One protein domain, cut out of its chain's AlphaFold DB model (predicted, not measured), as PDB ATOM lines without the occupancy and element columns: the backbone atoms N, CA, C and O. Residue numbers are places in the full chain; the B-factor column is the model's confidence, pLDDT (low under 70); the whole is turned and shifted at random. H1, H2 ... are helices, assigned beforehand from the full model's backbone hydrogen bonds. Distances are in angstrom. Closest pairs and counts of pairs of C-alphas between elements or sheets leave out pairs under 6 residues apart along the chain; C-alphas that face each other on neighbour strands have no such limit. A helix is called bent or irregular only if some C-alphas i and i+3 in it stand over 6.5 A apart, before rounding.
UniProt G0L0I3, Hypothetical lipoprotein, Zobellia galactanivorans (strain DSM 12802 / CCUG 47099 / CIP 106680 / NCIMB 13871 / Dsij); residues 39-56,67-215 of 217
ATOM      1  N   SER A  39     136.613 128.205 118.785       87.12
ATOM      2  CA  SER A  39     135.883 128.625 117.597       87.12
ATOM      3  C   SER A  39     134.879 127.544 117.180       87.12
ATOM      4  O   SER A  39     135.067 126.354 117.449       87.12
ATOM      5  N   LEU A  40     133.819 127.943 116.471       89.44
ATOM      6  CA  LEU A  40     132.832 126.999 115.929       89.44
ATOM      7  C   LEU A  40     133.491 125.933 115.041       89.44
ATOM      8  O   LEU A  40     133.160 124.755 115.140       89.44
ATOM      9  N   GLU A  41     134.469 126.338 114.227       90.50
ATOM     10  CA  GLU A  41     135.230 125.435 113.362       90.50
ATOM     11  C   GLU A  41     136.049 124.425 114.179       90.50
ATOM     12  O   GLU A  41     136.112 123.245 113.832       90.50
ATOM     13  N   GLN A  42     136.662 124.845 115.291       90.94
ATOM     14  CA  GLN A  42     137.366 123.920 116.181       90.94
ATOM     15  C   GLN A  42     136.399 122.916 116.816       90.94
ATOM     16  O   GLN A  42     136.706 121.725 116.859       90.94
ATOM     17  N   LEU A  43     135.225 123.370 117.258       91.44
ATOM     18  CA  LEU A  43     134.211 122.512 117.867       91.44
ATOM     19  C   LEU A  43     133.691 121.453 116.878       91.44
ATOM     20  O   LEU A  43     133.607 120.270 117.214       91.44
ATOM     21  N   GLU A  44     133.415 121.863 115.639       93.75
ATOM     22  CA  GLU A  44     133.029 120.957 114.557       93.75
ATOM     23  C   GLU A  44     134.137 119.943 114.243       93.75
ATOM     24  O   GLU A  44     133.873 118.741 114.147       93.75
ATOM     25  N   ASN A  45     135.390 120.396 114.149       93.81
ATOM     26  CA  ASN A  45     136.530 119.523 113.877       93.81
ATOM     27  C   ASN A  45     136.742 118.475 114.979       93.81
ATOM     28  O   ASN A  45     136.997 117.313 114.659       93.81
ATOM     29  N   ILE A  46     136.589 118.843 116.256       92.06
ATOM     30  CA  ILE A  46     136.669 117.895 117.382       92.06
ATOM     31  C   ILE A  46     135.565 116.838 117.261       92.06
ATOM     32  O   ILE A  46     135.830 115.640 117.382       92.06
ATOM     33  N   HIS A  47     134.328 117.254 116.971       92.62
ATOM     34  CA  HIS A  47     133.220 116.315 116.813       92.62
ATOM     35  C   HIS A  47     133.439 115.352 115.637       92.62
ATOM     36  O   HIS A  47     133.232 114.141 115.778       92.62
ATOM     37  N   LEU A  48     133.880 115.865 114.484       92.56
ATOM     38  CA  LEU A  48     134.176 115.059 113.299       92.56
ATOM     39  C   LEU A  48     135.325 114.080 113.545       92.56
ATOM     40  O   LEU A  48     135.230 112.923 113.128       92.56
ATOM     41  N   ASP A  49     136.377 114.511 114.239       91.00
ATOM     42  CA  ASP A  49     137.499 113.654 114.614       91.00
ATOM     43  C   ASP A  49     137.038 112.516 115.533       91.00
ATOM     44  O   ASP A  49     137.233 111.347 115.199       91.00
ATOM     45  N   ILE A  50     136.320 112.814 116.621       89.69
ATOM     46  CA  ILE A  50     135.783 111.784 117.526       89.69
ATOM     47  C   ILE A  50     134.889 110.806 116.760       89.69
ATOM     48  O   ILE A  50     135.089 109.591 116.841       89.69
ATOM     49  N   LYS A  51     133.949 111.311 115.955       89.81
ATOM     50  CA  LYS A  51     133.065 110.481 115.123       89.81
ATOM     51  C   LYS A  51     133.862 109.567 114.188       89.81
ATOM     52  O   LYS A  51     133.558 108.378 114.086       89.81
ATOM     53  N   SER A  52     134.890 110.097 113.527       87.81
ATOM     54  CA  SER A  52     135.779 109.336 112.643       87.81
ATOM     55  C   SER A  52     136.526 108.239 113.402       87.81
ATOM     56  O   SER A  52     136.550 107.085 112.967       87.81
ATOM     57  N   ARG A  53     137.079 108.543 114.582       84.12
ATOM     58  CA  ARG A  53     137.805 107.549 115.381       84.12
ATOM     59  C   ARG A  53     136.892 106.412 115.855       84.12
ATOM     60  O   ARG A  53     137.301 105.255 115.785       84.12
ATOM     61  N   TYR A  54     135.640 106.700 116.221       82.56
ATOM     62  CA  TYR A  54     134.629 105.675 116.521       82.56
ATOM     63  C   TYR A  54     134.310 104.765 115.323       82.56
ATOM     64  O   TYR A  54     134.152 103.549 115.477       82.56
ATOM     65  N   GLN A  55     134.248 105.333 114.115       79.19
ATOM     66  CA  GLN A  55     134.045 104.575 112.875       79.19
ATOM     67  C   GLN A  55     135.257 103.701 112.530       79.19
ATOM     68  O   GLN A  55     135.093 102.548 112.130       79.19
ATOM     69  N   ILE A  56     136.474 104.221 112.712       69.69
ATOM     70  CA  ILE A  56     137.723 103.480 112.493       69.69
ATOM     71  C   ILE A  56     137.886 102.369 113.538       69.69
ATOM     72  O   ILE A  56     138.314 101.270 113.177       69.69
ATOM     73  N   ASP A  67     145.046  96.028 126.834       54.69
ATOM     74  CA  ASP A  67     143.666  96.244 127.292       54.69
ATOM     75  C   ASP A  67     143.289  95.447 128.544       54.69
ATOM     76  O   ASP A  67     142.219  95.690 129.089       54.69
ATOM     77  N   ASN A  68     144.114  94.512 129.030       61.53
ATOM     78  CA  ASN A  68     143.716  93.676 130.169       61.53
ATOM     79  C   ASN A  68     143.547  94.491 131.454       61.53
ATOM     80  O   ASN A  68     142.510  94.379 132.085       61.53
ATOM     81  N   GLU A  69     144.499  95.351 131.822       68.56
ATOM     82  CA  GLU A  69     144.433  96.075 133.101       68.56
ATOM     83  C   GLU A  69     143.350  97.164 133.096       68.56
ATOM     84  O   GLU A  69     142.537  97.235 134.013       68.56
ATOM     85  N   LEU A  70     143.261  97.964 132.026       69.38
ATOM     86  CA  LEU A  70     142.197  98.965 131.876       69.38
ATOM     87  C   LEU A  70     140.811  98.324 131.763       69.38
ATOM     88  O   LEU A  70     139.875  98.816 132.386       69.38
ATOM     89  N   SER A  71     140.667  97.219 131.021       70.81
ATOM     90  CA  SER A  71     139.386  96.505 130.932       70.81
ATOM     91  C   SER A  71     139.035  95.786 132.232       70.81
ATOM     92  O   SER A  71     137.860  95.699 132.571       70.81
ATOM     93  N   GLU A  72     140.012  95.268 132.977       75.19
ATOM     94  CA  GLU A  72     139.795  94.677 134.303       75.19
ATOM     95  C   GLU A  72     139.342  95.743 135.303       75.19
ATOM     96  O   GLU A  72     138.322  95.549 135.965       75.19
ATOM     97  N   ILE A  73     140.024  96.894 135.354       75.62
ATOM     98  CA  ILE A  73     139.614  98.036 136.183       75.62
ATOM     99  C   ILE A  73     138.219  98.502 135.766       75.62
ATOM    100  O   ILE A  73     137.350  98.657 136.625       75.62
ATOM    101  N   PHE A  74     137.972  98.647 134.461       80.38
ATOM    102  CA  PHE A  74     136.667  99.026 133.939       80.38
ATOM    103  C   PHE A  74     135.585  98.048 134.396       80.38
ATOM    104  O   PHE A  74     134.624  98.462 135.031       80.38
ATOM    105  N   ASN A  75     135.754  96.749 134.147       77.12
ATOM    106  CA  ASN A  75     134.767  95.740 134.527       77.12
ATOM    107  C   ASN A  75     134.541  95.702 136.044       77.12
ATOM    108  O   ASN A  75     133.402  95.562 136.473       77.12
ATOM    109  N   SER A  76     135.595  95.878 136.848       78.56
ATOM    110  CA  SER A  76     135.482  95.881 138.311       78.56
ATOM    111  C   SER A  76     134.706  97.081 138.861       78.56
ATOM    112  O   SER A  76     134.053  96.960 139.893       78.56
ATOM    113  N   LYS A  77     134.771  98.233 138.181       84.38
ATOM    114  CA  LYS A  77     134.153  99.483 138.643       84.38
ATOM    115  C   LYS A  77     132.813  99.776 137.962       84.38
ATOM    116  O   LYS A  77     132.002 100.524 138.500       84.38
ATOM    117  N   PHE A  78     132.557  99.152 136.814       86.19
ATOM    118  CA  PHE A  78     131.340  99.343 136.035       86.19
ATOM    119  C   PHE A  78     130.081  98.963 136.819       86.19
ATOM    120  O   PHE A  78     129.143  99.749 136.853       86.19
ATOM    121  N   GLU A  79     130.057  97.796 137.468       83.75
ATOM    122  CA  GLU A  79     128.877  97.337 138.221       83.75
ATOM    123  C   GLU A  79     128.560  98.256 139.409       83.75
ATOM    124  O   GLU A  79     127.406  98.626 139.607       83.75
ATOM    125  N   GLU A  80     129.584  98.705 140.142       86.69
ATOM    126  CA  GLU A  80     129.420  99.643 141.260       86.69
ATOM    127  C   GLU A  80     128.862 100.992 140.785       86.69
ATOM    128  O   GLU A  80     127.902 101.519 141.348       86.69
ATOM    129  N   ASN A  81     129.435 101.552 139.717       88.88
ATOM    130  CA  ASN A  81     128.965 102.815 139.154       88.88
ATOM    131  C   ASN A  81     127.553 102.681 138.556       88.88
ATOM    132  O   ASN A  81     126.755 103.614 138.666       88.88
ATOM    133  N   LEU A  82     127.220 101.520 137.977       87.38
ATOM    134  CA  LEU A  82     125.885 101.230 137.461       87.38
ATOM    135  C   LEU A  82     124.856 101.210 138.588       87.38
ATOM    136  O   LEU A  82     123.814 101.850 138.465       87.38
ATOM    137  N   GLU A  83     125.161 100.532 139.696       86.81
ATOM    138  CA  GLU A  83     124.297 100.493 140.876       86.81
ATOM    139  C   GLU A  83     124.058 101.907 141.430       86.81
ATOM    140  O   GLU A  83     122.925 102.271 141.760       86.81
ATOM    141  N   VAL A  84     125.100 102.744 141.485       89.62
ATOM    142  CA  VAL A  84     124.968 104.151 141.892       89.62
ATOM    143  C   VAL A  84     124.064 104.921 140.928       89.62
ATOM    144  O   VAL A  84     123.130 105.580 141.382       89.62
ATOM    145  N   ALA A  85     124.282 104.814 139.613       89.25
ATOM    146  CA  ALA A  85     123.459 105.508 138.624       89.25
ATOM    147  C   ALA A  85     121.988 105.069 138.671       89.25
ATOM    148  O   ALA A  85     121.095 105.906 138.545       89.25
ATOM    149  N   GLN A  86     121.724 103.777 138.869       84.69
ATOM    150  CA  GLN A  86     120.365 103.237 138.953       84.69
ATOM    151  C   GLN A  86     119.641 103.682 140.230       84.69
ATOM    152  O   GLN A  86     118.450 103.990 140.181       84.69
ATOM    153  N   ASN A  87     120.346 103.748 141.362       87.44
ATOM    154  CA  ASN A  87     119.742 104.076 142.654       87.44
ATOM    155  C   ASN A  87     119.665 105.582 142.941       87.44
ATOM    156  O   ASN A  87     118.770 106.018 143.665       87.44
ATOM    157  N   GLN A  88     120.614 106.368 142.430       89.62
ATOM    158  CA  GLN A  88     120.795 107.780 142.799       89.62
ATOM    159  C   GLN A  88     120.731 108.737 141.603       89.62
ATOM    160  O   GLN A  88     120.615 109.945 141.799       89.62
ATOM    161  N   GLY A  89     120.744 108.214 140.377       87.69
ATOM    162  CA  GLY A  89     120.749 109.003 139.148       87.69
ATOM    163  C   GLY A  89     122.150 109.186 138.565       87.69
ATOM    164  O   GLY A  89     123.168 109.113 139.256       87.69
ATOM    165  N   VAL A  90     122.199 109.426 137.254       89.62
ATOM    166  CA  VAL A  90     123.457 109.611 136.514       89.62
ATOM    167  C   VAL A  90     124.131 110.938 136.869       89.62
ATOM    168  O   VAL A  90     125.354 111.018 136.919       89.62
ATOM    169  N   GLU A  91     123.338 111.956 137.193       90.56
ATOM    170  CA  GLU A  91     123.800 113.271 137.624       90.56
ATOM    171  C   GLU A  91     124.578 113.168 138.941       90.56
ATOM    172  O   GLU A  91     125.672 113.721 139.056       90.56
ATOM    173  N   TYR A  92     124.068 112.378 139.896       90.69
ATOM    174  CA  TYR A  92     124.776 112.093 141.145       90.69
ATOM    175  C   TYR A  92     126.083 111.339 140.885       90.69
ATOM    176  O   TYR A  92     127.119 111.674 141.457       90.69
ATOM    177  N   LEU A  93     126.061 110.329 140.006       90.00
ATOM    178  CA  LEU A  93     127.271 109.592 139.647       90.00
ATOM    179  C   LEU A  93     128.343 110.532 139.067       90.00
ATOM    180  O   LEU A  93     129.524 110.370 139.370       90.00
ATOM    181  N   PHE A  94     127.948 111.512 138.254       88.00
ATOM    182  CA  PHE A  94     128.870 112.476 137.651       88.00
ATOM    183  C   PHE A  94     129.460 113.408 138.704       88.00
ATOM    184  O   PHE A  94     130.684 113.524 138.778       88.00
ATOM    185  N   GLU A  95     128.622 113.973 139.574       86.75
ATOM    186  CA  GLU A  95     129.068 114.815 140.687       86.75
ATOM    187  C   GLU A  95     130.043 114.058 141.606       86.75
ATOM    188  O   GLU A  95     131.129 114.553 141.917       86.75
ATOM    189  N   ALA A  96     129.719 112.810 141.963       85.25
ATOM    190  CA  ALA A  96     130.562 111.954 142.797       85.25
ATOM    191  C   ALA A  96     131.925 111.619 142.156       85.25
ATOM    192  O   ALA A  96     132.878 111.306 142.871       85.25
ATOM    193  N   ASN A  97     132.030 111.700 140.826       78.56
ATOM    194  CA  ASN A  97     133.261 111.469 140.068       78.56
ATOM    195  C   ASN A  97     133.932 112.772 139.587       78.56
ATOM    196  O   ASN A  97     134.872 112.712 138.794       78.56
ATOM    197  N   GLY A  98     133.488 113.939 140.068       79.62
ATOM    198  CA  GLY A  98     134.076 115.234 139.710       79.62
ATOM    199  C   GLY A  98     133.838 115.647 138.254       79.62
ATOM    200  O   GLY A  98     134.639 116.392 137.695       79.62
ATOM    201  N   LEU A  99     132.768 115.144 137.639       83.00
ATOM    202  CA  LEU A  99     132.309 115.538 136.310       83.00
ATOM    203  C   LEU A  99     131.149 116.521 136.420       83.00
ATOM    204  O   LEU A  99     130.437 116.558 137.425       83.00
ATOM    205  N   ASP A 100     130.938 117.292 135.359       84.38
ATOM    206  CA  ASP A 100     129.807 118.205 135.295       84.38
ATOM    207  C   ASP A 100     128.484 117.426 135.285       84.38
ATOM    208  O   ASP A 100     128.163 116.713 134.334       84.38
ATOM    209  N   SER A 101     127.703 117.583 136.354       88.19
ATOM    210  CA  SER A 101     126.375 116.982 136.507       88.19
ATOM    211  C   SER A 101     125.348 117.460 135.469       88.19
ATOM    212  O   SER A 101     124.317 116.809 135.303       88.19
ATOM    213  N   SER A 102     125.614 118.560 134.752       88.38
ATOM    214  CA  SER A 102     124.766 119.063 133.664       88.38
ATOM    215  C   SER A 102     124.889 118.225 132.386       88.38
ATOM    216  O   SER A 102     123.934 118.136 131.606       88.38
ATOM    217  N   LEU A 103     126.018 117.528 132.223       85.81
ATOM    218  CA  LEU A 103     126.411 116.847 130.996       85.81
ATOM    219  C   LEU A 103     125.361 115.847 130.461       85.81
ATOM    220  O   LEU A 103     125.127 115.841 129.254       85.81
ATOM    221  N   PRO A 104     124.656 115.033 131.278       86.69
ATOM    222  CA  PRO A 104     123.575 114.180 130.778       86.69
ATOM    223  C   PRO A 104     122.467 114.976 130.066       86.69
ATOM    224  O   PRO A 104     121.998 114.574 128.999       86.69
ATOM    225  N   SER A 105     122.095 116.140 130.609       87.25
ATOM    226  CA  SER A 105     121.072 117.018 130.029       87.25
ATOM    227  C   SER A 105     121.551 117.728 128.758       87.25
ATOM    228  O   SER A 105     120.770 117.925 127.822       87.25
ATOM    229  N   THR A 106     122.843 118.055 128.691       89.19
ATOM    230  CA  THR A 106     123.525 118.559 127.494       89.19
ATOM    231  C   THR A 106     123.432 117.550 126.359       89.19
ATOM    232  O   THR A 106     123.058 117.902 125.241       89.19
ATOM    233  N   ILE A 107     123.709 116.274 126.649       87.81
ATOM    234  CA  ILE A 107     123.644 115.202 125.651       87.81
ATOM    235  C   ILE A 107     122.211 114.947 125.195       87.81
ATOM    236  O   ILE A 107     121.981 114.767 124.001       87.81
ATOM    237  N   ASP A 108     121.235 114.984 126.102       85.06
ATOM    238  CA  ASP A 108     119.826 114.871 125.725       85.06
ATOM    239  C   ASP A 108     119.407 115.969 124.755       85.06
ATOM    240  O   ASP A 108     118.729 115.712 123.757       85.06
ATOM    241  N   TRP A 109     119.805 117.208 125.039       91.00
ATOM    242  CA  TRP A 109     119.565 118.309 124.125       91.00
ATOM    243  C   TRP A 109     120.299 118.081 122.799       91.00
ATOM    244  O   TRP A 109     119.679 118.198 121.743       91.00
ATOM    245  N   ALA A 110     121.570 117.677 122.839       91.19
ATOM    246  CA  ALA A 110     122.373 117.478 121.644       91.19
ATOM    247  C   ALA A 110     121.789 116.398 120.725       91.19
ATOM    248  O   ALA A 110     121.648 116.628 119.530       91.19
ATOM    249  N   LEU A 111     121.350 115.258 121.263       87.88
ATOM    250  CA  LEU A 111     120.726 114.179 120.487       87.88
ATOM    251  C   LEU A 111     119.458 114.619 119.743       87.88
ATOM    252  O   LEU A 111     119.163 114.086 118.678       87.88
ATOM    253  N   ASN A 112     118.719 115.585 120.289       88.38
ATOM    254  CA  ASN A 112     117.508 116.118 119.665       88.38
ATOM    255  C   ASN A 112     117.786 117.226 118.635       88.38
ATOM    256  O   ASN A 112     116.874 117.594 117.899       88.38
ATOM    257  N   ASN A 113     119.008 117.766 118.596       91.81
ATOM    258  CA  ASN A 113     119.364 118.932 117.781       91.81
ATOM    259  C   ASN A 113     120.592 118.702 116.882       91.81
ATOM    260  O   ASN A 113     120.960 119.601 116.139       91.81
ATOM    261  N   ILE A 114     121.215 117.518 116.911       90.00
ATOM    262  CA  ILE A 114     122.457 117.209 116.174       90.00
ATOM    263  C   ILE A 114     122.322 117.365 114.653       90.00
ATOM    264  O   ILE A 114     123.310 117.620 113.971       90.00
ATOM    265  N   ASP A 115     121.104 117.224 114.125       90.06
ATOM    266  CA  ASP A 115     120.798 117.384 112.701       90.06
ATOM    267  C   ASP A 115     120.449 118.842 112.323       90.06
ATOM    268  O   ASP A 115     120.199 119.130 111.149       90.06
ATOM    269  N   ASN A 116     120.417 119.773 113.287       93.56
ATOM    270  CA  ASN A 116     120.155 121.188 113.029       93.56
ATOM    271  C   ASN A 116     121.388 121.866 112.418       93.56
ATOM    272  O   ASN A 116     122.515 121.651 112.855       93.56
ATOM    273  N   GLU A 117     121.160 122.779 111.471       91.06
ATOM    274  CA  GLU A 117     122.227 123.548 110.806       91.06
ATOM    275  C   GLU A 117     123.070 124.373 111.797       91.06
ATOM    276  O   GLU A 117     124.282 124.483 111.636       91.06
ATOM    277  N   ASN A 118     122.449 124.871 112.871       92.12
ATOM    278  CA  ASN A 118     123.095 125.723 113.877       92.12
ATOM    279  C   ASN A 118     123.543 124.959 115.135       92.12
ATOM    280  O   ASN A 118     123.820 125.579 116.161       92.12
ATOM    281  N   PHE A 119     123.604 123.625 115.087       93.75
ATOM    282  CA  PHE A 119     123.876 122.779 116.254       93.75
ATOM    283  C   PHE A 119     125.092 123.236 117.081       93.75
ATOM    284  O   PHE A 119     124.990 123.383 118.298       93.75
ATOM    285  N   TYR A 120     126.233 123.491 116.433       93.38
ATOM    286  CA  TYR A 120     127.471 123.881 117.119       93.38
ATOM    287  C   TYR A 120     127.391 125.274 117.751       93.38
ATOM    288  O   TYR A 120     127.944 125.487 118.826       93.38
ATOM    289  N   GLU A 121     126.690 126.209 117.106       92.19
ATOM    290  CA  GLU A 121     126.486 127.557 117.639       92.19
ATOM    291  C   GLU A 121     125.602 127.520 118.887       92.19
ATOM    292  O   GLU A 121     125.954 128.091 119.918       92.19
ATOM    293  N   GLU A 122     124.493 126.785 118.823       92.19
ATOM    294  CA  GLU A 122     123.590 126.612 119.960       92.19
ATOM    295  C   GLU A 122     124.266 125.853 121.114       92.19
ATOM    296  O   GLU A 122     124.068 126.203 122.277       92.19
ATOM    297  N   LEU A 123     125.107 124.857 120.810       91.19
ATOM    298  CA  LEU A 123     125.863 124.107 121.814       91.19
ATOM    299  C   LEU A 123     126.868 125.006 122.550       91.19
ATOM    300  O   LEU A 123     126.933 124.970 123.777       91.19
ATOM    301  N   LEU A 124     127.617 125.835 121.814       89.06
ATOM    302  CA  LEU A 124     128.578 126.776 122.393       89.06
ATOM    303  C   LEU A 124     127.887 127.777 123.333       89.06
ATOM    304  O   LEU A 124     128.389 128.051 124.420       89.06
ATOM    305  N   GLN A 125     126.724 128.296 122.928       86.50
ATOM    306  CA  GLN A 125     125.938 129.239 123.729       86.50
ATOM    307  C   GLN A 125     125.342 128.598 124.983       86.50
ATOM    308  O   GLN A 125     125.206 129.260 126.008       86.50
ATOM    309  N   ARG A 126     124.944 127.327 124.891       87.62
ATOM    310  CA  ARG A 126     124.282 126.610 125.980       87.62
ATOM    311  C   ARG A 126     125.254 126.174 127.074       87.62
ATOM    312  O   ARG A 126     124.926 126.292 128.248       87.62
ATOM    313  N   GLU A 127     126.403 125.641 126.675       85.88
ATOM    314  CA  GLU A 127     127.337 124.950 127.575       85.88
ATOM    315  C   GLU A 127     128.573 125.785 127.917       85.88
ATOM    316  O   GLU A 127     129.426 125.328 128.675       85.88
ATOM    317  N   GLU A 128     128.685 126.982 127.330       83.38
ATOM    318  CA  GLU A 128     129.812 127.902 127.510       83.38
ATOM    319  C   GLU A 128     131.163 127.171 127.395       83.38
ATOM    320  O   GLU A 128     132.014 127.286 128.268       83.38
ATOM    321  N   ILE A 129     131.346 126.359 126.346       85.19
ATOM    322  CA  ILE A 129     132.492 125.439 126.225       85.19
ATOM    323  C   ILE A 129     133.812 126.221 126.170       85.19
ATOM    324  O   ILE A 129     134.077 126.929 125.197       85.19
ATOM    325  N   GLN A 130     134.667 126.045 127.184       81.19
ATOM    326  CA  GLN A 130     135.893 126.845 127.356       81.19
ATOM    327  C   GLN A 130     137.186 126.099 127.001       81.19
ATOM    328  O   GLN A 130     138.253 126.708 126.980       81.19
ATOM    329  N   SER A 131     137.135 124.780 126.776       84.12
ATOM    330  CA  SER A 131     138.338 123.959 126.568       84.12
ATOM    331  C   SER A 131     138.118 122.787 125.614       84.12
ATOM    332  O   SER A 131     137.003 122.273 125.477       84.12
ATOM    333  N   VAL A 132     139.204 122.350 124.969       85.25
ATOM    334  CA  VAL A 132     139.207 121.181 124.075       85.25
ATOM    335  C   VAL A 132     138.796 119.936 124.848       85.25
ATOM    336  O   VAL A 132     137.980 119.165 124.364       85.25
ATOM    337  N   GLU A 133     139.278 119.778 126.076       82.19
ATOM    338  CA  GLU A 133     138.971 118.638 126.935       82.19
ATOM    339  C   GLU A 133     137.473 118.552 127.261       82.19
ATOM    340  O   GLU A 133     136.897 117.462 127.263       82.19
ATOM    341  N   GLN A 134     136.820 119.694 127.505       83.00
ATOM    342  CA  GLN A 134     135.374 119.748 127.729       83.00
ATOM    343  C   GLN A 134     134.605 119.367 126.457       83.00
ATOM    344  O   GLN A 134     133.685 118.550 126.521       83.00
ATOM    345  N   ALA A 135     135.003 119.905 125.300       88.94
ATOM    346  CA  ALA A 135     134.407 119.545 124.014       88.94
ATOM    347  C   ALA A 135     134.584 118.049 123.705       88.94
ATOM    348  O   ALA A 135     133.631 117.372 123.316       88.94
ATOM    349  N   GLU A 136     135.784 117.510 123.922       87.19
ATOM    350  CA  GLU A 136     136.087 116.097 123.726       87.19
ATOM    351  C   GLU A 136     135.239 115.208 124.632       87.19
ATOM    352  O   GLU A 136     134.738 114.180 124.178       87.19
ATOM    353  N   LEU A 137     135.031 115.604 125.890       85.94
ATOM    354  CA  LEU A 137     134.179 114.876 126.823       85.94
ATOM    355  C   LEU A 137     132.711 114.873 126.367       85.94
ATOM    356  O   LEU A 137     132.097 113.802 126.315       85.94
ATOM    357  N   ILE A 138     132.171 116.037 125.983       90.06
ATOM    358  CA  ILE A 138     130.801 116.180 125.458       90.06
ATOM    359  C   ILE A 138     130.613 115.284 124.232       90.06
ATOM    360  O   ILE A 138     129.717 114.437 124.202       90.06
ATOM    361  N   PHE A 139     131.477 115.415 123.227       91.44
ATOM    362  CA  PHE A 139     131.329 114.661 121.985       91.44
ATOM    363  C   PHE A 139     131.639 113.175 122.150       91.44
ATOM    364  O   PHE A 139     131.011 112.349 121.486       91.44
ATOM    365  N   SER A 140     132.539 112.801 123.061       88.44
ATOM    366  CA  SER A 140     132.777 111.395 123.389       88.44
ATOM    367  C   SER A 140     131.558 110.774 124.048       88.44
ATOM    368  O   SER A 140     131.184 109.664 123.676       88.44
ATOM    369  N   TYR A 141     130.896 111.474 124.973       87.38
ATOM    370  CA  TYR A 141     129.656 110.987 125.572       87.38
ATOM    371  C   TYR A 141     128.545 110.890 124.517       87.38
ATOM    372  O   TYR A 141     127.932 109.830 124.375       87.38
ATOM    373  N   LEU A 142     128.354 111.931 123.700       90.25
ATOM    374  CA  LEU A 142     127.387 111.923 122.600       90.25
ATOM    375  C   LEU A 142     127.576 110.707 121.683       90.25
ATOM    376  O   LEU A 142     126.631 109.955 121.437       90.25
ATOM    377  N   GLN A 143     128.806 110.472 121.218       89.25
ATOM    378  CA  GLN A 143     129.100 109.347 120.335       89.25
ATOM    379  C   GLN A 143     129.004 107.994 121.050       89.25
ATOM    380  O   GLN A 143     128.465 107.049 120.475       89.25
ATOM    381  N   THR A 144     129.403 107.897 122.322       86.88
ATOM    382  CA  THR A 144     129.183 106.687 123.140       86.88
ATOM    383  C   THR A 144     127.691 106.349 123.204       86.88
ATOM    384  O   THR A 144     127.310 105.187 123.055       86.88
ATOM    385  N   PHE A 145     126.825 107.355 123.370       86.38
ATOM    386  CA  PHE A 145     125.377 107.162 123.417       86.38
ATOM    387  C   PHE A 145     124.800 106.711 122.068       86.38
ATOM    388  O   PHE A 145     123.946 105.817 122.018       86.38
ATOM    389  N   ILE A 146     125.272 107.291 120.962       86.81
ATOM    390  CA  ILE A 146     124.884 106.885 119.601       86.81
ATOM    391  C   ILE A 146     125.285 105.425 119.351       86.81
ATOM    392  O   ILE A 146     124.464 104.619 118.905       86.81
ATOM    393  N   GLU A 147     126.514 105.047 119.699       82.94
ATOM    394  CA  GLU A 147     127.006 103.676 119.555       82.94
ATOM    395  C   GLU A 147     126.241 102.689 120.445       82.94
ATOM    396  O   GLU A 147     125.819 101.632 119.970       82.94
ATOM    397  N   TYR A 148     125.966 103.050 121.702       81.31
ATOM    398  CA  TYR A 148     125.080 102.291 122.589       81.31
ATOM    399  C   TYR A 148     123.696 102.072 121.961       81.31
ATOM    400  O   TYR A 148     123.167 100.957 121.945       81.31
ATOM    401  N   SER A 149     123.113 103.128 121.394       78.25
ATOM    402  CA  SER A 149     121.798 103.094 120.749       78.25
ATOM    403  C   SER A 149     121.775 102.199 119.505       78.25
ATOM    404  O   SER A 149     120.763 101.549 119.225       78.25
ATOM    405  N   ASN A 150     122.886 102.134 118.771       79.00
ATOM    406  CA  ASN A 150     123.051 101.256 117.614       79.00
ATOM    407  C   ASN A 150     123.228  99.791 118.035       79.00
ATOM    408  O   ASN A 150     122.579  98.904 117.475       79.00
ATOM    409  N   LEU A 151     124.066  99.527 119.043       74.50
ATOM    410  CA  LEU A 151     124.268  98.189 119.609       74.50
ATOM    411  C   LEU A 151     122.958  97.620 120.168       74.50
ATOM    412  O   LEU A 151     122.580  96.494 119.840       74.50
ATOM    413  N   SER A 152     122.233  98.420 120.952       69.25
ATOM    414  CA  SER A 152     120.947  98.030 121.528       69.25
ATOM    415  C   SER A 152     119.894  97.782 120.440       69.25
ATOM    416  O   SER A 152     119.226  96.748 120.467       69.25
ATOM    417  N   ALA A 153     119.785  98.637 119.418       68.25
ATOM    418  CA  ALA A 153     118.856  98.421 118.304       68.25
ATOM    419  C   ALA A 153     119.144  97.120 117.529       68.25
ATOM    420  O   ALA A 153     118.221  96.383 117.169       68.25
ATOM    421  N   ASN A 154     120.422  96.800 117.318       66.31
ATOM    422  CA  ASN A 154     120.843  95.590 116.613       66.31
ATOM    423  C   ASN A 154     120.637  94.301 117.425       66.31
ATOM    424  O   ASN A 154     120.526  93.227 116.832       66.31
ATOM    425  N   ALA A 155     120.511  94.386 118.754       61.59
ATOM    426  CA  ALA A 155     120.256  93.239 119.628       61.59
ATOM    427  C   ALA A 155     118.844  92.618 119.470       61.59
ATOM    428  O   ALA A 155     118.566  91.581 120.068       61.59
ATOM    429  N   LYS A 156     117.959  93.203 118.639       54.66
ATOM    430  CA  LYS A 156     116.621  92.678 118.276       54.66
ATOM    431  C   LYS A 156     115.729  92.263 119.463       54.66
ATOM    432  O   LYS A 156     114.878  91.387 119.305       54.66
ATOM    433  N   SER A 157     115.854  92.892 120.631       56.00
ATOM    434  CA  SER A 157     114.919  92.680 121.741       56.00
ATOM    435  C   SER A 157     114.015  93.905 121.914       56.00
ATOM    436  O   SER A 157     114.454  95.044 121.803       56.00
ATOM    437  N   ALA A 158     112.717  93.708 122.179       49.31
ATOM    438  CA  ALA A 158     111.820  94.827 122.522       49.31
ATOM    439  C   ALA A 158     112.326  95.589 123.765       49.31
ATOM    440  O   ALA A 158     112.138  96.795 123.898       49.31
ATOM    441  N   TYR A 159     113.038  94.856 124.620       49.06
ATOM    442  CA  TYR A 159     113.733  95.341 125.794       49.06
ATOM    443  C   TYR A 159     114.823  96.371 125.462       49.06
ATOM    444  O   TYR A 159     114.896  97.422 126.090       49.06
ATOM    445  N   SER A 160     115.636  96.123 124.432       53.75
ATOM    446  CA  SER A 160     116.740  97.012 124.064       53.75
ATOM    447  C   SER A 160     116.264  98.344 123.482       53.75
ATOM    448  O   SER A 160     116.928  99.364 123.649       53.75
ATOM    449  N   LYS A 161     115.076  98.370 122.862       49.34
ATOM    450  CA  LYS A 161     114.444  99.613 122.401       49.34
ATOM    451  C   LYS A 161     113.908 100.457 123.567       49.34
ATOM    452  O   LYS A 161     114.099 101.666 123.567       49.34
ATOM    453  N   ALA A 162     113.303  99.828 124.578       47.56
ATOM    454  CA  ALA A 162     112.872 100.517 125.798       47.56
ATOM    455  C   ALA A 162     114.067 101.005 126.641       47.56
ATOM    456  O   ALA A 162     114.041 102.113 127.165       47.56
ATOM    457  N   ALA A 163     115.149 100.225 126.716       53.28
ATOM    458  CA  ALA A 163     116.405 100.619 127.357       53.28
ATOM    459  C   ALA A 163     117.031 101.868 126.704       53.28
ATOM    460  O   ALA A 163     117.500 102.761 127.402       53.28
ATOM    461  N   ARG A 164     116.959 101.963 125.370       54.09
ATOM    462  CA  ARG A 164     117.434 103.108 124.579       54.09
ATOM    463  C   ARG A 164     116.644 104.401 124.822       54.09
ATOM    464  O   ARG A 164     117.232 105.473 124.797       54.09
ATOM    465  N   GLU A 165     115.330 104.307 125.016       54.25
ATOM    466  CA  GLU A 165     114.430 105.465 125.170       54.25
ATOM    467  C   GLU A 165     114.143 105.822 126.648       54.25
ATOM    468  O   GLU A 165     113.337 106.708 126.925       54.25
ATOM    469  N   SER A 166     114.786 105.145 127.611       62.81
ATOM    470  CA  SER A 166     114.532 105.293 129.054       62.81
ATOM    471  C   SER A 166     115.743 105.812 129.839       62.81
ATOM    472  O   SER A 166     116.859 105.896 129.328       62.81
ATOM    473  N   GLY A 167     115.536 106.103 131.131       70.62
ATOM    474  CA  GLY A 167     116.611 106.455 132.066       70.62
ATOM    475  C   GLY A 167     117.708 105.388 132.195       70.62
ATOM    476  O   GLY A 167     118.827 105.725 132.572       70.62
ATOM    477  N   CYS A 168     117.443 104.131 131.811       79.06
ATOM    478  CA  CYS A 168     118.454 103.074 131.852       79.06
ATOM    479  C   CYS A 168     119.592 103.306 130.852       79.06
ATOM    480  O   CYS A 168     120.757 103.185 131.218       79.06
ATOM    481  N   GLY A 169     119.287 103.703 129.611       78.81
ATOM    482  CA  GLY A 169     120.319 104.005 128.616       78.81
ATOM    483  C   GLY A 169     121.256 105.117 129.088       78.81
ATOM    484  O   GLY A 169     122.471 105.008 128.949       78.81
ATOM    485  N   ARG A 170     120.709 106.145 129.748       79.62
ATOM    486  CA  ARG A 170     121.508 107.215 130.364       79.62
ATOM    487  C   ARG A 170     122.383 106.702 131.498       79.62
ATOM    488  O   ARG A 170     123.568 107.021 131.514       79.62
ATOM    489  N   ALA A 171     121.826 105.888 132.394       85.50
ATOM    490  CA  ALA A 171     122.573 105.279 133.490       85.50
ATOM    491  C   ALA A 171     123.733 104.424 132.965       85.50
ATOM    492  O   ALA A 171     124.863 104.586 133.419       85.50
ATOM    493  N   VAL A 172     123.495 103.585 131.952       86.44
ATOM    494  CA  VAL A 172     124.532 102.745 131.340       86.44
ATOM    495  C   VAL A 172     125.614 103.593 130.687       86.44
ATOM    496  O   VAL A 172     126.790 103.404 130.981       86.44
ATOM    497  N   VAL A 173     125.258 104.551 129.831       87.00
ATOM    498  CA  VAL A 173     126.271 105.346 129.121       87.00
ATOM    499  C   VAL A 173     127.032 106.268 130.082       87.00
ATOM    500  O   VAL A 173     128.251 106.384 129.975       87.00
ATOM    501  N   GLY A 174     126.358 106.857 131.072       87.56
ATOM    502  CA  GLY A 174     127.023 107.627 132.122       87.56
ATOM    503  C   GLY A 174     127.960 106.772 132.981       87.56
ATOM    504  O   GLY A 174     129.065 107.200 133.320       87.56
ATOM    505  N   THR A 175     127.578 105.523 133.252       89.56
ATOM    506  CA  THR A 175     128.450 104.532 133.896       89.56
ATOM    507  C   THR A 175     129.668 104.224 133.029       89.56
ATOM    508  O   THR A 175     130.785 104.231 133.539       89.56
ATOM    509  N   ILE A 176     129.497 104.000 131.719       88.50
ATOM    510  CA  ILE A 176     130.612 103.774 130.784       88.50
ATOM    511  C   ILE A 176     131.602 104.947 130.852       88.50
ATOM    512  O   ILE A 176     132.801 104.727 131.017       88.50
ATOM    513  N   LEU A 177     131.104 106.184 130.771       87.62
ATOM    514  CA  LEU A 177     131.928 107.392 130.773       87.62
ATOM    515  C   LEU A 177     132.734 107.543 132.071       87.62
ATOM    516  O   LEU A 177     133.958 107.646 132.042       87.62
ATOM    517  N   THR A 178     132.057 107.522 133.216       87.06
ATOM    518  CA  THR A 178     132.678 107.707 134.542       87.06
ATOM    519  C   THR A 178     133.663 106.598 134.877       87.06
ATOM    520  O   THR A 178     134.750 106.858 135.389       87.06
ATOM    521  N   THR A 179     133.331 105.361 134.517       86.88
ATOM    522  CA  THR A 179     134.206 104.204 134.710       86.88
ATOM    523  C   THR A 179     135.448 104.295 133.826       86.88
ATOM    524  O   THR A 179     136.547 104.016 134.297       86.88
ATOM    525  N   ALA A 180     135.311 104.729 132.567       83.25
ATOM    526  CA  ALA A 180     136.458 104.955 131.689       83.25
ATOM    527  C   ALA A 180     137.375 106.060 132.233       83.25
ATOM    528  O   ALA A 180     138.594 105.903 132.209       83.25
ATOM    529  N   ILE A 181     136.804 107.138 132.782       80.25
ATOM    530  CA  ILE A 181     137.557 108.228 133.424       80.25
ATOM    531  C   ILE A 181     138.302 107.720 134.650       80.25
ATOM    532  O   ILE A 181     139.510 107.929 134.759       80.25
ATOM    533  N   PHE A 182     137.630 106.973 135.522       77.81
ATOM    534  CA  PHE A 182     138.264 106.342 136.675       77.81
ATOM    535  C   PHE A 182     139.402 105.395 136.265       77.81
ATOM    536  O   PHE A 182     140.500 105.466 136.825       77.81
ATOM    537  N   ALA A 183     139.173 104.539 135.267       72.94
ATOM    538  CA  ALA A 183     140.180 103.615 134.755       72.94
ATOM    539  C   ALA A 183     141.382 104.367 134.162       72.94
ATOM    540  O   ALA A 183     142.524 104.029 134.466       72.94
ATOM    541  N   GLY A 184     141.134 105.440 133.406       69.25
ATOM    542  CA  GLY A 184     142.166 106.318 132.857       69.25
ATOM    543  C   GLY A 184     143.003 107.008 133.936       69.25
ATOM    544  O   GLY A 184     144.229 107.010 133.845       69.25
ATOM    545  N   VAL A 185     142.371 107.541 134.991       66.44
ATOM    546  CA  VAL A 185     143.072 108.138 136.149       66.44
ATOM    547  C   VAL A 185     143.916 107.098 136.890       66.44
ATOM    548  O   VAL A 185     145.022 107.403 137.334       66.44
ATOM    549  N   THR A 186     143.395 105.879 137.046       64.38
ATOM    550  CA  THR A 186     144.005 104.845 137.896       64.38
ATOM    551  C   THR A 186     145.150 104.112 137.194       64.38
ATOM    552  O   THR A 186     146.163 103.826 137.828       64.38
ATOM    553  N   ALA A 187     145.026 103.840 135.891       59.09
ATOM    554  CA  ALA A 187     146.052 103.143 135.114       59.09
ATOM    555  C   ALA A 187     147.205 104.065 134.679       59.09
ATOM    556  O   ALA A 187     148.356 103.636 134.616       59.09
ATOM    557  N   ALA A 188     146.928 105.342 134.398       52.22
ATOM    558  CA  ALA A 188     147.962 106.326 134.101       52.22
ATOM    559  C   ALA A 188     148.403 107.005 135.403       52.22
ATOM    560  O   ALA A 188     147.910 108.072 135.760       52.22
ATOM    561  N   THR A 189     149.325 106.372 136.135       46.75
ATOM    562  CA  THR A 189     149.971 106.932 137.335       46.75
ATOM    563  C   THR A 189     150.408 108.388 137.111       46.75
ATOM    564  O   THR A 189     151.481 108.632 136.560       46.75
ATOM    565  N   GLY A 190     149.592 109.354 137.542       46.28
ATOM    566  CA  GLY A 190     149.871 110.786 137.396       46.28
ATOM    567  C   GLY A 190     149.038 111.498 136.325       46.28
ATOM    568  O   GLY A 190     149.560 111.887 135.288       46.28
ATOM    569  N   GLY A 191     147.764 111.751 136.633       43.84
ATOM    570  CA  GLY A 191     147.081 112.990 136.244       43.84
ATOM    571  C   GLY A 191     146.931 113.288 134.751       43.84
ATOM    572  O   GLY A 191     147.305 114.373 134.344       43.84
ATOM    573  N   PHE A 192     146.335 112.384 133.965       53.09
ATOM    574  CA  PHE A 192     145.772 112.682 132.629       53.09
ATOM    575  C   PHE A 192     144.553 111.783 132.324       53.09
ATOM    576  O   PHE A 192     144.452 111.151 131.271       53.09
ATOM    577  N   GLY A 193     143.632 111.667 133.286       63.00
ATOM    578  CA  GLY A 193     142.574 110.651 133.265       63.00
ATOM    579  C   GLY A 193     141.540 110.784 132.148       63.00
ATOM    580  O   GLY A 193     141.117 109.775 131.592       63.00
ATOM    581  N   THR A 194     141.161 112.007 131.778       65.62
ATOM    582  CA  THR A 194     140.144 112.272 130.747       65.62
ATOM    583  C   THR A 194     140.626 111.915 129.347       65.62
ATOM    584  O   THR A 194     139.902 111.237 128.627       65.62
ATOM    585  N   ALA A 195     141.858 112.264 128.971       69.81
ATOM    586  CA  ALA A 195     142.399 111.934 127.648       69.81
ATOM    587  C   ALA A 195     142.558 110.414 127.443       69.81
ATOM    588  O   ALA A 195     142.180 109.872 126.403       69.81
ATOM    589  N   ALA A 196     143.066 109.704 128.460       71.12
ATOM    590  CA  ALA A 196     143.171 108.245 128.426       71.12
ATOM    591  C   ALA A 196     141.788 107.573 128.349       71.12
ATOM    592  O   ALA A 196     141.602 106.616 127.598       71.12
ATOM    593  N   ALA A 197     140.804 108.110 129.073       73.19
ATOM    594  CA  ALA A 197     139.427 107.634 129.037       73.19
ATOM    595  C   ALA A 197     138.755 107.867 127.686       73.19
ATOM    596  O   ALA A 197     138.156 106.945 127.143       73.19
ATOM    597  N   VAL A 198     138.898 109.062 127.108       75.31
ATOM    598  CA  VAL A 198     138.417 109.373 125.756       75.31
ATOM    599  C   VAL A 198     139.022 108.395 124.749       75.31
ATOM    600  O   VAL A 198     138.293 107.819 123.944       75.31
ATOM    601  N   GLY A 199     140.327 108.113 124.844       73.38
ATOM    602  CA  GLY A 199     140.990 107.097 124.024       73.38
ATOM    603  C   GLY A 199     140.388 105.693 124.181       73.38
ATOM    604  O   GLY A 199     140.092 105.040 123.181       73.38
ATOM    605  N   PHE A 200     140.153 105.245 125.417       77.69
ATOM    606  CA  PHE A 200     139.516 103.955 125.711       77.69
ATOM    607  C   PHE A 200     138.090 103.859 125.147       77.69
ATOM    608  O   PHE A 200     137.711 102.839 124.566       77.69
ATOM    609  N   LEU A 201     137.301 104.928 125.285       80.62
ATOM    610  CA  LEU A 201     135.929 104.997 124.787       80.62
ATOM    611  C   LEU A 201     135.889 104.937 123.257       80.62
ATOM    612  O   LEU A 201     135.156 104.139 122.678       80.62
ATOM    613  N   VAL A 202     136.753 105.710 122.601       77.44
ATOM    614  CA  VAL A 202     136.935 105.699 121.145       77.44
ATOM    615  C   VAL A 202     137.361 104.319 120.629       77.44
ATOM    616  O   VAL A 202     136.909 103.887 119.566       77.44
ATOM    617  N   ALA A 203     138.182 103.596 121.393       72.62
ATOM    618  CA  ALA A 203     138.560 102.213 121.103       72.62
ATOM    619  C   ALA A 203     137.452 101.188 121.425       72.62
ATOM    620  O   ALA A 203     137.651  99.991 121.224       72.62
ATOM    621  N   LYS A 204     136.281 101.637 121.901       74.31
ATOM    622  CA  LYS A 204     135.153 100.800 122.338       74.31
ATOM    623  C   LYS A 204     135.559  99.763 123.386       74.31
ATOM    624  O   LYS A 204     135.092  98.627 123.350       74.31
ATOM    625  N   GLY A 205     136.414 100.151 124.330       70.00
ATOM    626  CA  GLY A 205     136.951  99.248 125.351       70.00
ATOM    627  C   GLY A 205     135.917  98.671 126.333       70.00
ATOM    628  O   GLY A 205     136.249  97.806 127.141       70.00
ATOM    629  N   TRP A 206     134.654  99.107 126.286       73.44
ATOM    630  CA  TRP A 206     133.580  98.559 127.116       73.44
ATOM    631  C   TRP A 206     133.105  97.178 126.633       73.44
ATOM    632  O   TRP A 206     132.993  96.899 125.438       73.44
ATOM    633  N   ASN A 207     132.739  96.297 127.568       67.31
ATOM    634  CA  ASN A 207     132.245  94.964 127.231       67.31
ATOM    635  C   ASN A 207     130.765  95.000 126.801       67.31
ATOM    636  O   ASN A 207     129.876  95.248 127.616       67.31
ATOM    637  N   THR A 208     130.488  94.690 125.530       64.19
ATOM    638  CA  THR A 208     129.134  94.652 124.947       64.19
ATOM    639  C   THR A 208     128.141  93.812 125.759       64.19
ATOM    640  O   THR A 208     126.967  94.168 125.824       64.19
ATOM    641  N   TYR A 209     128.585  92.720 126.400       61.09
ATOM    642  CA  TYR A 209     127.710  91.903 127.250       61.09
ATOM    643  C   TYR A 209     127.187  92.691 128.457       61.09
ATOM    644  O   TYR A 209     125.977  92.733 128.666       61.09
ATOM    645  N   ASN A 210     128.072  93.384 129.180       65.38
ATOM    646  CA  ASN A 210     127.711  94.190 130.350       65.38
ATOM    647  C   ASN A 210     126.747  95.315 129.956       65.38
ATOM    648  O   ASN A 210     125.755  95.551 130.630       65.38
ATOM    649  N   VAL A 211     126.990  95.950 128.808       69.06
ATOM    650  CA  VAL A 211     126.161  97.045 128.282       69.06
ATOM    651  C   VAL A 211     124.742  96.590 127.913       69.06
ATOM    652  O   VAL A 211     123.779  97.324 128.137       69.06
ATOM    653  N   ILE A 212     124.594  95.389 127.345       65.19
ATOM    654  CA  ILE A 212     123.283  94.833 126.971       65.19
ATOM    655  C   ILE A 212     122.548  94.284 128.202       65.19
ATOM    656  O   ILE A 212     121.338  94.480 128.321       65.19
ATOM    657  N   ALA A 213     123.264  93.611 129.107       65.06
ATOM    658  CA  ALA A 213     122.687  93.001 130.301       65.06
ATOM    659  C   ALA A 213     122.270  94.036 131.358       65.06
ATOM    660  O   ALA A 213     121.252  93.842 132.013       65.06
ATOM    661  N   ALA A 214     122.989  95.159 131.462       72.62
ATOM    662  CA  ALA A 214     122.766  96.199 132.470       72.62
ATOM    663  C   ALA A 214     121.356  96.788 132.478       72.62
ATOM    664  O   ALA A 214     120.897  97.263 133.511       72.62
ATOM    665  N   CYS A 215     120.676  96.780 131.329       69.19
ATOM    666  CA  CYS A 215     119.283  97.174 131.311       69.19
ATOM    667  C   CYS A 215     118.339  96.005 131.512       69.19
ATOM    668  O   CYS A 215     117.245  96.297 131.938       69.19
TER     669      CYS A 215
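AT A GLANCE: This is residues 39 to 56 and 67 to 215 of the 217 residues of the protein "Hypothetical lipoprotein" of Zobellia galactanivorans (strain DSM 12802 / CCUG 47099 / CIP 106680 / NCIMB 13871 / Dsij) (UniProt G0L0I3). Two long helices, H6 and H8, cross at the core of a rounded all-helix body, and H9 packs on both of them. The bent helix H2 and the short H3 cover H8 on the side away from H6, while H1 and H4 pack on H6, H5 touches H1 and H4, and H7 folds back at the last residues of H6. The printed part has 167 residues with ten named helices, H1 to H10 in order, and no named strand. It is compact, with a radius of gyration of the C-alphas of 15.1 A and spans of 43 by 39 by 33 A.

IN THESE COORDINATES: Find C-alpha 132 at (139.207, 121.181, 124.075); from there H6, residues 132 to 154, runs 32.4 A to C-alpha 154 at (120.843, 95.590, 116.613). H8, residues 167 to 187, is 29.8 A long, and H1, residues 40 to 56, is 24.3 A. H2, residues 67 to 88, was assigned as one helix by its hydrogen bonds but is bent, with C-alphas 76 and 79 6.8 A apart; its arms are H2a, 67 to 76, and H2b, 79 to 88. Look for the shorter helices at residues 90 to 96 (H3), 103 to 113 (H4), 119 to 127 (H5), 158 to 164 (H7), 193 to 202 (H9) and 208 to 213 (H10).

HOW THE PARTS SIT: Start at the hub, H6, which touches five helices. Its residues 141 to 148 touch H8 at a steep tilt of 51 degrees, opposite ways; the closest C-alphas, of Phe 145 and Val 173, are 6.1 A apart. H1 touches H6 at His 47 and Phe 139, C-alphas 5.7 A apart. H4 touches H6 at Ile 107 and Leu 142, 5.8 A between C-alphas, and forms a helical hairpin with H5. H6 and H7 form another hairpin, at a shallow tilt of 7 degrees. On H8, look at Ala 171: its C-alpha is 5.2 A from that of Ala 85 in H2b and 5.4 A from that of Val 90 in H3. H8 touches H9 with residues 177 to 186 alone, the closest C-alphas being those of Val 185 and Gly 193, 3.9 A. H10 is close to H6 but not clearly touching. In each helix and arm, every O i to N i+4 pair is within hydrogen-bond range.

THE WHOLE: The C-alphas of Ala 158 and Gly 190, the two farthest apart, are 43.9 A from each other. Residues 57 to 66 are not printed, and C-alphas 56 and 67 stand 17.5 A apart across this cut. Of the links printed whole, none is long. The mean pLDDT of the printed part is 79.1; 40 residues are under 70, among them 152 to 166 and 184 to 195.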